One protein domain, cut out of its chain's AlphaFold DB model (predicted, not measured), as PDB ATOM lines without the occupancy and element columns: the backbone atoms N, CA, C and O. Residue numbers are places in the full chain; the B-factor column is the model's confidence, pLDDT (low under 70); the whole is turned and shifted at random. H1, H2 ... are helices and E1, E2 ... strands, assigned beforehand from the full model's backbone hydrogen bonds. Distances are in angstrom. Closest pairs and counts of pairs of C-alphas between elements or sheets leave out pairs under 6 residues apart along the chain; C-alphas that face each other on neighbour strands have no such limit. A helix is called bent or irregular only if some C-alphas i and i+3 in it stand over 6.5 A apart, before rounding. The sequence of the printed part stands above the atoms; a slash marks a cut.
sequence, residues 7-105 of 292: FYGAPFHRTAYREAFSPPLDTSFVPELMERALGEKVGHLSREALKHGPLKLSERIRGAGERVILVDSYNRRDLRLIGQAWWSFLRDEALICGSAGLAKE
ATOM      1  N   PHE A   7     -34.699  -1.600   5.209       89.44
ATOM      2  CA  PHE A   7     -35.088  -1.340   3.825       89.44
ATOM      3  C   PHE A   7     -34.591  -2.494   2.944       89.44
ATOM      4  O   PHE A   7     -33.403  -2.809   2.953       89.44
ATOM      5  N   TYR A   8     -35.512  -3.187   2.263       85.69
ATOM      6  CA  TYR A   8     -35.251  -4.462   1.564       85.69
ATOM      7  C   TYR A   8     -34.427  -5.470   2.394       85.69
ATOM      8  O   TYR A   8     -33.514  -6.121   1.898       85.69
ATOM      9  N   GLY A   9     -34.737  -5.582   3.690       88.19
ATOM     10  CA  GLY A   9     -34.080  -6.514   4.615       88.19
ATOM     11  C   GLY A   9     -32.754  -6.027   5.213       88.19
ATOM     12  O   GLY A   9     -32.346  -6.547   6.251       88.19
ATOM     13  N   ALA A  10     -32.121  -4.998   4.647       92.69
ATOM     14  CA  ALA A  10     -30.905  -4.403   5.198       92.69
ATOM     15  C   ALA A  10     -31.233  -3.329   6.254       92.69
ATOM     16  O   ALA A  10     -32.198  -2.583   6.072       92.69
ATOM     17  N   PRO A  11     -30.447  -3.188   7.340       94.81
ATOM     18  CA  PRO A  11     -30.548  -2.034   8.234       94.81
ATOM     19  C   PRO A  11     -30.385  -0.726   7.454       94.81
ATOM     20  O   PRO A  11     -29.448  -0.585   6.669       94.81
ATOM     21  N   PHE A  12     -31.277   0.237   7.683       94.06
ATOM     22  CA  PHE A  12     -31.333   1.507   6.956       94.06
ATOM     23  C   PHE A  12     -29.988   2.262   6.860       94.06
ATOM     24  O   PHE A  12     -29.639   2.726   5.776       94.06
ATOM     25  N   HIS A  13     -29.186   2.322   7.934       94.19
ATOM     26  CA  HIS A  13     -27.882   3.011   7.960       94.19
ATOM     27  C   HIS A  13     -26.817   2.352   7.066       94.19
ATOM     28  O   HIS A  13     -25.766   2.940   6.824       94.19
ATOM     29  N   ARG A  14     -27.064   1.128   6.579       92.88
ATOM     30  CA  ARG A  14     -26.204   0.422   5.612       92.88
ATOM     31  C   ARG A  14     -26.666   0.593   4.168       92.88
ATOM     32  O   ARG A  14     -26.108  -0.024   3.267       92.88
ATOM     33  N   THR A  15     -27.709   1.379   3.943       88.75
ATOM     34  CA  THR A  15     -28.247   1.645   2.609       88.75
ATOM     35  C   THR A  15     -27.770   3.002   2.113       88.75
ATOM     36  O   THR A  15     -27.453   3.884   2.909       88.75
ATOM     37  N   ALA A  16     -27.792   3.208   0.795       82.25
ATOM     38  CA  ALA A  16     -27.482   4.508   0.199       82.25
ATOM     39  C   ALA A  16     -28.428   5.634   0.672       82.25
ATOM     40  O   ALA A  16     -28.068   6.805   0.613       82.25
ATOM     41  N   TYR A  17     -29.618   5.295   1.186       82.38
ATOM     42  CA  TYR A  17     -30.610   6.268   1.653       82.38
ATOM     43  C   TYR A  17     -30.223   6.970   2.957       82.38
ATOM     44  O   TYR A  17     -30.827   7.986   3.291       82.38
ATOM     45  N   ARG A  18     -29.210   6.485   3.688       86.44
ATOM     46  CA  ARG A  18     -28.718   7.164   4.897       86.44
ATOM     47  C   ARG A  18     -28.199   8.577   4.612       86.44
ATOM     48  O   ARG A  18     -28.289   9.436   5.479       86.44
ATOM     49  N   GLU A  19     -27.680   8.799   3.402       80.00
ATOM     50  CA  GLU A  19     -27.093  10.067   2.950       80.00
ATOM     51  C   GLU A  19     -28.164  11.135   2.673       80.00
ATOM     52  O   GLU A  19     -27.835  12.294   2.449       80.00
ATOM     53  N   ALA A  20     -29.452  10.764   2.701       75.12
ATOM     54  CA  ALA A  20     -30.559  11.718   2.648       75.12
ATOM     55  C   ALA A  20     -30.725  12.518   3.957       75.12
ATOM     56  O   ALA A  20     -31.523  13.451   4.006       75.12
ATOM     57  N   PHE A  21     -29.998  12.150   5.016       79.00
ATOM     58  CA  PHE A  21     -29.978  12.843   6.303       79.00
ATOM     59  C   PHE A  21     -28.662  13.612   6.455       79.00
ATOM     60  O   PHE A  21     -27.626  13.188   5.944       79.00
ATOM     61  N   SER A  22     -28.702  14.741   7.166       79.19
ATOM     62  CA  SER A  22     -27.525  15.569   7.450       79.19
ATOM     63  C   SER A  22     -27.380  15.782   8.965       79.19
ATOM     64  O   SER A  22     -28.201  16.498   9.543       79.19
ATOM     65  N   PRO A  23     -26.373  15.170   9.624       86.69
ATOM     66  CA  PRO A  23     -25.410  14.213   9.065       86.69
ATOM     67  C   PRO A  23     -26.076  12.885   8.641       86.69
ATOM     68  O   PRO A  23     -27.177  12.579   9.108       86.69
ATOM     69  N   PRO A  24     -25.421  12.079   7.778       88.00
ATOM     70  CA  PRO A  24     -25.934  10.768   7.398       88.00
ATOM     71  C   PRO A  24     -26.194   9.886   8.617       88.00
ATOM     72  O   PRO A  24     -25.400   9.884   9.560       88.00
ATOM     73  N   LEU A  25     -27.278   9.106   8.584       92.19
ATOM     74  CA  LEU A  25     -27.627   8.238   9.711       92.19
ATOM     75  C   LEU A  25     -26.534   7.188   9.963       92.19
ATOM     76  O   LEU A  25     -26.151   6.429   9.067       92.19
ATOM     77  N   ASP A  26     -26.073   7.133  11.209       93.81
ATOM     78  CA  ASP A  26     -25.049   6.221  11.725       93.81
ATOM     79  C   ASP A  26     -25.644   4.939  12.334       93.81
ATOM     80  O   ASP A  26     -24.968   3.914  12.398       93.81
ATOM     81  N   THR A  27     -26.921   4.968  12.718       95.50
ATOM     82  CA  THR A  27     -27.653   3.847  13.319       95.50
ATOM     83  C   THR A  27     -28.997   3.604  12.629       95.50
ATOM     84  O   THR A  27     -29.575   4.475  11.979       95.50
ATOM     85  N   SER A  28     -29.507   2.377  12.753       96.56
ATOM     86  CA  SER A  28     -30.871   2.005  12.344       96.56
ATOM     87  C   SER A  28     -31.823   1.826  13.515       96.56
ATOM     88  O   SER A  28     -32.980   1.471  13.289       96.56
ATOM     89  N   PHE A  29     -31.340   2.011  14.741       97.06
ATOM     90  CA  PHE A  29     -32.144   1.852  15.937       97.06
ATOM     91  C   PHE A  29     -32.995   3.104  16.152       97.06
ATOM     92  O   PHE A  29     -32.511   4.159  16.552       97.06
ATOM     93  N   VAL A  30     -34.278   2.993  15.811       95.94
ATOM     94  CA  VAL A  30     -35.230   4.107  15.804       95.94
ATOM     95  C   VAL A  30     -35.432   4.722  17.192       95.94
ATOM     96  O   VAL A  30     -35.501   5.948  17.235       95.94
ATOM     97  N   PRO A  31     -35.484   3.965  18.311       96.31
ATOM     98  CA  PRO A  31     -35.566   4.573  19.638       96.31
ATOM     99  C   PRO A  31     -34.441   5.581  19.879       96.31
ATOM    100  O   PRO A  31     -34.729   6.741  20.140       96.31
ATOM    101  N   GLU A  32     -33.185   5.202  19.641       95.94
ATOM    102  CA  GLU A  32     -32.037   6.108  19.785       95.94
ATOM    103  C   GLU A  32     -32.129   7.329  18.856       95.94
ATOM    104  O   GLU A  32     -31.863   8.451  19.284       95.94
ATOM    105  N   LEU A  33     -32.534   7.140  17.594       94.75
ATOM    106  CA  LEU A  33     -32.712   8.258  16.658       94.75
ATOM    107  C   LEU A  33     -33.764   9.259  17.155       94.75
ATOM    108  O   LEU A  33     -33.558  10.470  17.065       94.75
ATOM    109  N   MET A  34     -34.881   8.758  17.682       94.88
ATOM    110  CA  MET A  34     -35.974   9.585  18.186       94.88
ATOM    111  C   MET A  34     -35.608  10.258  19.511       94.88
ATOM    112  O   MET A  34     -35.890  11.441  19.676       94.88
ATOM    113  N   GLU A  35     -34.932   9.557  20.422       96.38
ATOM    114  CA  GLU A  35     -34.444  10.125  21.684       96.38
ATOM    115  C   GLU A  35     -33.434  11.252  21.438       96.38
ATOM    116  O   GLU A  35     -33.555  12.324  22.030       96.38
ATOM    117  N   ARG A  36     -32.489  11.067  20.500       94.56
ATOM    118  CA  ARG A  36     -31.548  12.123  20.077       94.56
ATOM    119  C   ARG A  36     -32.279  13.347  19.513       94.56
ATOM    120  O   ARG A  36     -31.875  14.471  19.792       94.56
ATOM    121  N   ALA A  37     -33.328  13.138  18.717       92.56
ATOM    122  CA  ALA A  37     -34.074  14.220  18.074       92.56
ATOM    123  C   ALA A  37     -35.023  14.968  19.029       92.56
ATOM    124  O   ALA A  37     -35.239  16.165  18.857       92.56
ATOM    125  N   LEU A  38     -35.605  14.272  20.010       94.94
ATOM    126  CA  LEU A  38     -36.607  14.826  20.925       94.94
ATOM    127  C   LEU A  38     -36.024  15.294  22.264       94.94
ATOM    128  O   LEU A  38     -36.639  16.126  22.926       94.94
ATOM    129  N   GLY A  39     -34.867  14.769  22.675       96.12
ATOM    130  CA  GLY A  39     -34.263  15.064  23.977       96.12
ATOM    131  C   GLY A  39     -34.993  14.431  25.169       96.12
ATOM    132  O   GLY A  39     -34.806  14.865  26.302       96.12
ATOM    133  N   GLU A  40     -35.824  13.413  24.939       96.12
ATOM    134  CA  GLU A  40     -36.570  12.679  25.968       96.12
ATOM    135  C   GLU A  40     -36.593  11.178  25.648       96.12
ATOM    136  O   GLU A  40     -36.296  10.784  24.521       96.12
ATOM    137  N   LYS A  41     -36.967  10.345  26.628       96.12
ATOM    138  CA  LYS A  41     -37.077   8.893  26.438       96.12
ATOM    139  C   LYS A  41     -38.240   8.511  25.531       96.12
ATOM    140  O   LYS A  41     -39.316   9.108  25.594       96.12
ATOM    141  N   VAL A  42     -38.033   7.449  24.759       97.06
ATOM    142  CA  VAL A  42     -39.035   6.901  23.843       97.06
ATOM    143  C   VAL A  42     -39.373   5.471  24.248       97.06
ATOM    144  O   VAL A  42     -38.498   4.613  24.340       97.06
ATOM    145  N   GLY A  43     -40.660   5.201  24.459       96.88
ATOM    146  CA  GLY A  43     -41.150   3.855  24.723       96.88
ATOM    147  C   GLY A  43     -41.035   2.992  23.467       96.88
ATOM    148  O   GLY A  43     -41.287   3.456  22.354       96.88
ATOM    149  N   HIS A  44     -40.681   1.718  23.618       97.00
ATOM    150  CA  HIS A  44     -40.610   0.769  22.505       97.00
ATOM    151  C   HIS A  44     -41.387  -0.502  22.837       97.00
ATOM    152  O   HIS A  44     -41.148  -1.171  23.839       97.00
ATOM    153  N   LEU A  45     -42.340  -0.828  21.968       97.12
ATOM    154  CA  LEU A  45     -43.120  -2.051  22.004       97.12
ATOM    155  C   LEU A  45     -42.708  -2.925  20.819       97.12
ATOM    156  O   LEU A  45     -42.942  -2.577  19.656       97.12
ATOM    157  N   SER A  46     -42.121  -4.082  21.120       95.75
ATOM    158  CA  SER A  46     -41.787  -5.070  20.098       95.75
ATOM    159  C   SER A  46     -43.045  -5.670  19.467       95.75
ATOM    160  O   SER A  46     -44.180  -5.466  19.917       95.75
ATOM    161  N   ARG A  47     -42.854  -6.481  18.424       94.50
ATOM    162  CA  ARG A  47     -43.959  -7.139  17.714       94.50
ATOM    163  C   ARG A  47     -44.809  -8.027  18.636       94.50
ATOM    164  O   ARG A  47     -45.990  -8.239  18.369       94.50
ATOM    165  N   GLU A  48     -44.242  -8.509  19.741       94.31
ATOM    166  CA  GLU A  48     -44.950  -9.289  20.762       94.31
ATOM    167  C   GLU A  48     -46.155  -8.543  21.349       94.31
ATOM    168  O   GLU A  48     -47.183  -9.157  21.647       94.31
ATOM    169  N   ALA A  49     -46.086  -7.210  21.437       94.69
ATOM    170  CA  ALA A  49     -47.189  -6.386  21.919       94.69
ATOM    171  C   ALA A  49     -48.457  -6.509  21.053       94.69
ATOM    172  O   ALA A  49     -49.560  -6.277  21.551       94.69
ATOM    173  N   LEU A  50     -48.321  -6.926  19.788       95.25
ATOM    174  CA  LEU A  50     -49.421  -7.065  18.833       95.25
ATOM    175  C   LEU A  50     -50.178  -8.401  18.947       95.25
ATOM    176  O   LEU A  50     -51.295  -8.509  18.437       95.25
ATOM    177  N   LYS A  51     -49.606  -9.429  19.597       92.50
ATOM    178  CA  LYS A  51     -50.140 -10.811  19.575       92.50
ATOM    179  C   LYS A  51     -51.567 -10.943  20.102       92.50
ATOM    180  O   LYS A  51     -52.316 -11.795  19.631       92.50
ATOM    181  N   HIS A  52     -51.944 -10.099  21.057       93.81
ATOM    182  CA  HIS A  52     -53.241 -10.151  21.736       93.81
ATOM    183  C   HIS A  52     -54.254  -9.134  21.191       93.81
ATOM    184  O   HIS A  52     -55.266  -8.850  21.829       93.81
ATOM    185  N   GLY A  53     -53.991  -8.600  19.997       95.50
ATOM    186  CA  GLY A  53     -54.922  -7.744  19.280       95.50
ATOM    187  C   GLY A  53     -54.970  -6.289  19.765       95.50
ATOM    188  O   GLY A  53     -54.217  -5.885  20.656       95.50
ATOM    189  N   PRO A  54     -55.859  -5.480  19.159       95.81
ATOM    190  CA  PRO A  54     -55.830  -4.024  19.290       95.81
ATOM    191  C   PRO A  54     -56.118  -3.492  20.702       95.81
ATOM    192  O   PRO A  54     -55.473  -2.542  21.139       95.81
ATOM    193  N   LEU A  55     -57.040  -4.124  21.442       97.19
ATOM    194  CA  LEU A  55     -57.354  -3.725  22.820       97.19
ATOM    195  C   LEU A  55     -56.127  -3.887  23.723       97.19
ATOM    196  O   LEU A  55     -55.733  -2.940  24.401       97.19
ATOM    197  N   LYS A  56     -55.472  -5.054  23.681       97.88
ATOM    198  CA  LYS A  56     -54.307  -5.306  24.535       97.88
ATOM    199  C   LYS A  56     -53.117  -4.427  24.160       97.88
ATOM    200  O   LYS A  56     -52.371  -4.011  25.044       97.88
ATOM    201  N   LEU A  57     -52.954  -4.117  22.873       97.62
ATOM    202  CA  LEU A  57     -51.982  -3.123  22.425       97.62
ATOM    203  C   LEU A  57     -52.275  -1.746  23.038       97.62
ATOM    204  O   LEU A  57     -51.357  -1.116  23.552       97.62
ATOM    205  N   SER A  58     -53.539  -1.308  23.053       97.12
ATOM    206  CA  SER A  58     -53.915  -0.018  23.648       97.12
ATOM    207  C   SER A  58     -53.597   0.068  25.147       97.12
ATOM    208  O   SER A  58     -53.082   1.082  25.608       97.12
ATOM    209  N   GLU A  59     -53.812  -1.012  25.906       97.25
ATOM    210  CA  GLU A  59     -53.445  -1.085  27.327       97.25
ATOM    211  C   GLU A  59     -51.929  -0.991  27.533       97.25
ATOM    212  O   GLU A  59     -51.470  -0.291  28.433       97.25
ATOM    213  N   ARG A  60     -51.143  -1.668  26.685       97.19
ATOM    214  CA  ARG A  60     -49.674  -1.604  26.729       97.19
ATOM    215  C   ARG A  60     -49.156  -0.207  26.404       97.19
ATOM    216  O   ARG A  60     -48.222   0.239  27.054       97.19
ATOM    217  N   ILE A  61     -49.771   0.477  25.437       96.69
ATOM    218  CA  ILE A  61     -49.438   1.863  25.088       96.69
ATOM    219  C   ILE A  61     -49.698   2.784  26.287       96.69
ATOM    220  O   ILE A  61     -48.799   3.511  26.690       96.69
ATOM    221  N   ARG A  62     -50.871   2.699  26.930       95.25
ATOM    222  CA  ARG A  62     -51.158   3.490  28.146       95.25
ATOM    223  C   ARG A  62     -50.204   3.180  29.299       95.25
ATOM    224  O   ARG A  62     -49.851   4.072  30.059       95.25
ATOM    225  N   GLY A  63     -49.808   1.916  29.433       95.31
ATOM    226  CA  GLY A  63     -48.916   1.455  30.495       95.31
ATOM    227  C   GLY A  63     -47.434   1.772  30.286       95.31
ATOM    228  O   GLY A  63     -46.672   1.586  31.229       95.31
ATOM    229  N   ALA A  64     -47.015   2.211  29.094       93.06
ATOM    230  CA  ALA A  64     -45.612   2.525  28.810       93.06
ATOM    231  C   ALA A  64     -45.156   3.778  29.585       93.06
ATOM    232  O   ALA A  64     -44.127   3.767  30.249       93.06
ATOM    233  N   GLY A  65     -45.993   4.820  29.608       89.50
ATOM    234  CA  GLY A  65     -45.738   6.050  30.363       89.50
ATOM    235  C   GLY A  65     -44.862   7.074  29.634       89.50
ATOM    236  O   GLY A  65     -44.833   8.233  30.043       89.50
ATOM    237  N   GLU A  66     -44.199   6.704  28.534       95.44
ATOM    238  CA  GLU A  66     -43.507   7.655  27.663       95.44
ATOM    239  C   GLU A  66     -44.465   8.397  26.718       95.44
ATOM    240  O   GLU A  66     -45.473   7.864  26.252       95.44
ATOM    241  N   ARG A  67     -44.110   9.646  26.381       95.25
ATOM    242  CA  ARG A  67     -44.886  10.510  25.475       95.25
ATOM    243  C   ARG A  67     -44.894  10.006  24.032       95.25
ATOM    244  O   ARG A  67     -45.871  10.197  23.310       95.25
ATOM    245  N   VAL A  68     -43.792   9.398  23.602       97.06
ATOM    246  CA  VAL A  68     -43.628   8.833  22.263       97.06
ATOM    247  C   VAL A  68     -43.404   7.340  22.409       97.06
ATOM    248  O   VAL A  68     -42.497   6.917  23.120       97.06
ATOM    249  N   ILE A  69     -44.238   6.553  21.731       97.62
ATOM    250  CA  ILE A  69     -44.197   5.093  21.785       97.62
ATOM    251  C   ILE A  69     -44.035   4.558  20.367       97.62
ATOM    252  O   ILE A  69     -44.883   4.760  19.497       97.62
ATOM    253  N   LEU A  70     -42.931   3.857  20.140       97.00
ATOM    254  CA  LEU A  70     -42.633   3.152  18.906       97.00
ATOM    255  C   LEU A  70     -43.189   1.736  18.987       97.00
ATOM    256  O   LEU A  70     -42.913   1.007  19.937       97.00
ATOM    257  N   VAL A  71     -43.936   1.326  17.966       97.06
ATOM    258  CA  VAL A  71     -44.471  -0.035  17.861       97.06
ATOM    259  C   VAL A  71     -43.884  -0.699  16.627       97.06
ATOM    260  O   VAL A  71     -43.999  -0.181  15.514       97.06
ATOM    261  N   ASP A  72     -43.251  -1.854  16.811       96.44
ATOM    262  CA  ASP A  72     -42.699  -2.613  15.695       96.44
ATOM    263  C   ASP A  72     -43.790  -3.097  14.733       96.44
ATOM    264  O   ASP A  72     -44.858  -3.558  15.133       96.44
ATOM    265  N   SER A  73     -43.478  -3.076  13.438       94.88
ATOM    266  CA  SER A  73     -44.290  -3.697  12.393       94.88
ATOM    267  C   SER A  73     -43.395  -4.352  11.342       94.88
ATOM    268  O   SER A  73     -42.321  -3.846  11.018       94.88
ATOM    269  N   TYR A  74     -43.817  -5.512  10.840       92.50
ATOM    270  CA  TYR A  74     -43.094  -6.283   9.818       92.50
ATOM    271  C   TYR A  74     -43.904  -6.434   8.542       92.50
ATOM    272  O   TYR A  74     -43.355  -6.616   7.458       92.50
ATOM    273  N   ASN A  75     -45.223  -6.436   8.674       92.25
ATOM    274  CA  ASN A  75     -46.131  -6.678   7.571       92.25
ATOM    275  C   ASN A  75     -47.400  -5.836   7.728       92.25
ATOM    276  O   ASN A  75     -47.645  -5.178   8.739       92.25
ATOM    277  N   ARG A  76     -48.248  -5.906   6.705       92.44
ATOM    278  CA  ARG A  76     -49.507  -5.165   6.648       92.44
ATOM    279  C   ARG A  76     -50.482  -5.513   7.782       92.44
ATOM    280  O   ARG A  76     -51.237  -4.649   8.210       92.44
ATOM    281  N   ARG A  77     -50.473  -6.754   8.286       93.88
ATOM    282  CA  ARG A  77     -51.325  -7.163   9.416       93.88
ATOM    283  C   ARG A  77     -50.922  -6.434  10.695       93.88
ATOM    284  O   ARG A  77     -51.806  -6.008  11.427       93.88
ATOM    285  N   ASP A  78     -49.625  -6.260  10.932       95.50
ATOM    286  CA  ASP A  78     -49.127  -5.526  12.098       95.50
ATOM    287  C   ASP A  78     -49.596  -4.058  12.054       95.50
ATOM    288  O   ASP A  78     -50.199  -3.571  13.009       95.50
ATOM    289  N   LEU A  79     -49.438  -3.389  10.904       95.62
ATOM    290  CA  LEU A  79     -49.928  -2.017  10.686       95.62
ATOM    291  C   LEU A  79     -51.445  -1.897  10.879       95.62
ATOM    292  O   LEU A  79     -51.919  -0.923  11.458       95.62
ATOM    293  N   ARG A  80     -52.209  -2.907  10.449       94.19
ATOM    294  CA  ARG A  80     -53.659  -2.959  10.665       94.19
ATOM    295  C   ARG A  80     -54.030  -3.028  12.134       94.19
ATOM    296  O   ARG A  80     -54.947  -2.330  12.552       94.19
ATOM    297  N   LEU A  81     -53.332  -3.849  12.914       95.38
ATOM    298  CA  LEU A  81     -53.566  -3.947  14.354       95.38
ATOM    299  C   LEU A  81     -53.254  -2.622  15.057       95.38
ATOM    300  O   LEU A  81     -54.037  -2.195  15.902       95.38
ATOM    301  N   ILE A  82     -52.168  -1.948  14.661       95.94
ATOM    302  CA  ILE A  82     -51.799  -0.620  15.173       95.94
ATOM    303  C   ILE A  82     -52.884   0.411  14.828       95.94
ATOM    304  O   ILE A  82     -53.388   1.094  15.718       95.94
ATOM    305  N   GLY A  83     -53.303   0.480  13.559       94.62
ATOM    306  CA  GLY A  83     -54.358   1.394  13.112       94.62
ATOM    307  C   GLY A  83     -55.698   1.146  13.811       94.62
ATOM    308  O   GLY A  83     -56.357   2.094  14.232       94.62
ATOM    309  N   GLN A  84     -56.079  -0.120  14.008       93.44
ATOM    310  CA  GLN A  84     -57.289  -0.496  14.747       93.44
ATOM    311  C   GLN A  84     -57.212  -0.123  16.227       93.44
ATOM    312  O   GLN A  84     -58.218   0.326  16.782       93.44
ATOM    313  N   ALA A  85     -56.052  -0.309  16.863       95.19
ATOM    314  CA  ALA A  85     -55.861   0.023  18.271       95.19
ATOM    315  C   ALA A  85     -56.014   1.524  18.483       95.19
ATOM    316  O   ALA A  85     -56.744   1.952  19.376       95.19
ATOM    317  N   TRP A  86     -55.394   2.310  17.601       95.44
ATOM    318  CA  TRP A  86     -55.541   3.752  17.614       95.44
ATOM    319  C   TRP A  86     -56.994   4.176  17.397       95.44
ATOM    320  O   TRP A  86     -57.587   4.810  18.265       95.44
ATOM    321  N   TRP A  87     -57.600   3.750  16.289       92.69
ATOM    322  CA  TRP A  87     -58.947   4.175  15.906       92.69
ATOM    323  C   TRP A  87     -60.023   3.829  16.943       92.69
ATOM    324  O   TRP A  87     -60.943   4.618  17.178       92.69
ATOM    325  N   SER A  88     -59.919   2.640  17.543       92.50
ATOM    326  CA  SER A  88     -60.957   2.103  18.428       92.50
ATOM    327  C   SER A  88     -60.765   2.502  19.887       92.50
ATOM    328  O   SER A  88     -61.751   2.580  20.612       92.50
ATOM    329  N   PHE A  89     -59.519   2.721  20.327       95.19
ATOM    330  CA  PHE A  89     -59.213   2.849  21.754       95.19
ATOM    331  C   PHE A  89     -58.345   4.046  22.130       95.19
ATOM    332  O   PHE A  89     -58.290   4.334  23.316       95.19
ATOM    333  N   LEU A  90     -57.646   4.704  21.197       95.00
ATOM    334  CA  LEU A  90     -56.674   5.758  21.539       95.00
ATOM    335  C   LEU A  90     -56.860   7.070  20.767       95.00
ATOM    336  O   LEU A  90     -56.113   8.007  21.019       95.00
ATOM    337  N   ARG A  91     -57.804   7.171  19.825       92.69
ATOM    338  CA  ARG A  91     -57.932   8.346  18.938       92.69
ATOM    339  C   ARG A  91     -58.139   9.674  19.677       92.69
ATOM    340  O   ARG A  91     -57.736  10.709  19.166       92.69
ATOM    341  N   ASP A  92     -58.744   9.615  20.863       93.44
ATOM    342  CA  ASP A  92     -59.032  10.773  21.714       93.44
ATOM    343  C   ASP A  92     -57.908  11.028  22.748       93.44
ATOM    344  O   ASP A  92     -57.936  12.024  23.463       93.44
ATOM    345  N   GLU A  93     -56.904  10.142  22.820       94.69
ATOM    346  CA  GLU A  93     -55.813  10.159  23.812       94.69
ATOM    347  C   GLU A  93     -54.418  10.322  23.182       94.69
ATOM    348  O   GLU A  93     -53.510  10.857  23.814       94.69
ATOM    349  N   ALA A  94     -54.220   9.854  21.946       94.44
ATOM    350  CA  ALA A  94     -52.914   9.776  21.306       94.44
ATOM    351  C   ALA A  94     -52.963  10.187  19.832       94.44
ATOM    352  O   ALA A  94     -53.869   9.821  19.082       94.44
ATOM    353  N   LEU A  95     -51.917  10.884  19.387       95.25
ATOM    354  CA  LEU A  95     -51.676  11.139  17.971       95.25
ATOM    355  C   LEU A  95     -50.991   9.924  17.333       95.25
ATOM    356  O   LEU A  95     -49.976   9.440  17.833       95.25
ATOM    357  N   ILE A  96     -51.512   9.461  16.198       94.31
ATOM    358  CA  ILE A  96     -50.861   8.428  15.387       94.31
ATOM    359  C   ILE A  96     -49.871   9.062  14.407       94.31
ATOM    360  O   ILE A  96     -50.193  10.025  13.715       94.31
ATOM    361  N   CYS A  97     -48.663   8.504  14.331       94.19
ATOM    362  CA  CYS A  97     -47.610   8.957  13.429       94.19
ATOM    363  C   CYS A  97     -47.013   7.763  12.678       94.19
ATOM    364  O   CYS A  97     -46.735   6.719  13.266       94.19
ATOM    365  N   GLY A  98     -46.830   7.905  11.367       93.12
ATOM    366  CA  GLY A  98     -46.252   6.871  10.519       93.12
ATOM    367  C   GLY A  98     -46.253   7.263   9.045       93.12
ATOM    368  O   GLY A  98     -46.739   8.323   8.660       93.12
ATOM    369  N   SER A  99     -45.695   6.391   8.208       89.69
ATOM    370  CA  SER A  99     -45.655   6.591   6.758       89.69
ATOM    371  C   SER A  99     -46.970   6.178   6.077       89.69
ATOM    372  O   SER A  99     -47.927   5.733   6.717       89.69
ATOM    373  N   ALA A 100     -46.997   6.245   4.742       86.44
ATOM    374  CA  ALA A 100     -48.131   5.814   3.924       86.44
ATOM    375  C   ALA A 100     -48.584   4.365   4.198       86.44
ATOM    376  O   ALA A 100     -49.749   4.038   3.981       86.44
ATOM    377  N   GLY A 101     -47.687   3.496   4.679       89.69
ATOM    378  CA  GLY A 101     -48.043   2.127   5.059       89.69
ATOM    379  C   GLY A 101     -49.063   2.084   6.197       89.69
ATOM    380  O   GLY A 101     -50.034   1.339   6.108       89.69
ATOM    381  N   LEU A 102     -48.869   2.903   7.236       93.56
ATOM    382  CA  LEU A 102     -49.792   2.989   8.368       93.56
ATOM    383  C   LEU A 102     -51.066   3.747   7.987       93.56
ATOM    384  O   LEU A 102     -52.160   3.294   8.308       93.56
ATOM    385  N   ALA A 103     -50.928   4.847   7.240       89.88
ATOM    386  CA  ALA A 103     -52.063   5.653   6.790       89.88
ATOM    387  C   ALA A 103     -53.112   4.825   6.026       89.88
ATOM    388  O   ALA A 103     -54.307   5.015   6.223       89.88
ATOM    389  N   LYS A 104     -52.675   3.850   5.214       86.88
ATOM    390  CA  LYS A 104     -53.561   2.932   4.472       86.88
ATOM    391  C   LYS A 104     -54.403   2.010   5.355       86.88
ATOM    392  O   LYS A 104     -55.389   1.463   4.872       86.88
ATOM    393  N   GLU A 105     -54.013   1.801   6.608       89.56
ATOM    394  CA  GLU A 105     -54.740   0.934   7.536       89.56
ATOM    395  C   GLU A 105     -55.600   1.715   8.542       89.56
ATOM    396  O   GLU A 105     -56.380   1.113   9.286       89.56
TER     397      GLU A 105
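This is residues 7 to 105 of the 292 residues of an uncharacterized protein of Deltaproteobacteria bacterium (UniProt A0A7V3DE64). A short pair of parallel strands, E1 and E2, stands in the middle, with H2 over one face and H4 over the other. On H4's side H5 packs steeply on H4, H3 touches both near the strands' ends, and H6 packs on H5; H1 lies far out beyond H2's side, apart from the other named elements. The printed part has 99 residues with six named helices and two named strands, in the order H1, H2, E1, H3, H4, E2, H5, H6, and its class is mostly helix. It is compact, with a radius of gyration of the C-alphas of 14.3 A and spans of 38 by 29 by 21 A.

H1 is residues 16 to 20, beginning at C-alpha 16 at (-27.482, 4.508, 0.199), and is neither bent nor irregular, but only just: C-alphas 16 and 19 are 6.2 A apart. H2 is residues 30 to 38, 12.0 A long. E1, residues 42 to 45, measures 10.0 A, and its C-alpha 42 is at (-39.035, 6.901, 23.843). H3 is residues 47 to 50. H4, residues 53 to 64, is 16.8 A long. E2, residues 68 to 71, measures 9.9 A. H5, residues 76 to 90, is the longest helix at 19.8 A, and is neither bent nor irregular, but only just: C-alphas 87 and 90 are 6.3 A apart. H6, residues 100 to 103, ends at C-alpha 103 at (-52.063, 5.653, 6.790).

E1 and E2 are parallel neighbours, their directions 24 degrees apart; N 43 and O 68, and N 70 and O 43, are each 2.8 A apart, within hydrogen-bond range. With H3 and H4 between them they form a strand-helix-strand unit, two parallel strands joined through helices, with a right-handed crossover. The closest C-alphas of H2 and E1 are those of Pro 31 and Val 42, 5.9 A apart. Those of H4 and E2 are Ile 61 and Ile 69, 7.0 A apart. H4 touches H5 with residues 53 to 58 alone, at a steep tilt of 64 degrees, the same way; the closest C-alphas, of Pro 54 and Ala 85, are 4.2 A apart. H3 touches H4, closest at the C-alphas of Ala 49 and Leu 57, 5.8 A. H3 also touches H5, at Leu 50 and Leu 81, whose C-alphas are 6.9 A apart. H6 touches H5, closest at the C-alphas of Leu 79 and Leu 102, 5.5 A. Every O i to N i+4 pair is within hydrogen-bond range in H2, H4 and H5; H1 has 0 of 1 but 2 of 2 O i to N i+3 pairs, and H3 and H6 are too short for an i+4 pair.

The C-alphas farthest apart, of Pro 23 and Leu 55, are 39.1 A apart. The printed part has no cut and no long link. The mean pLDDT of the printed part is 93.2, that of H1 is 81, and no printed residue is under 70.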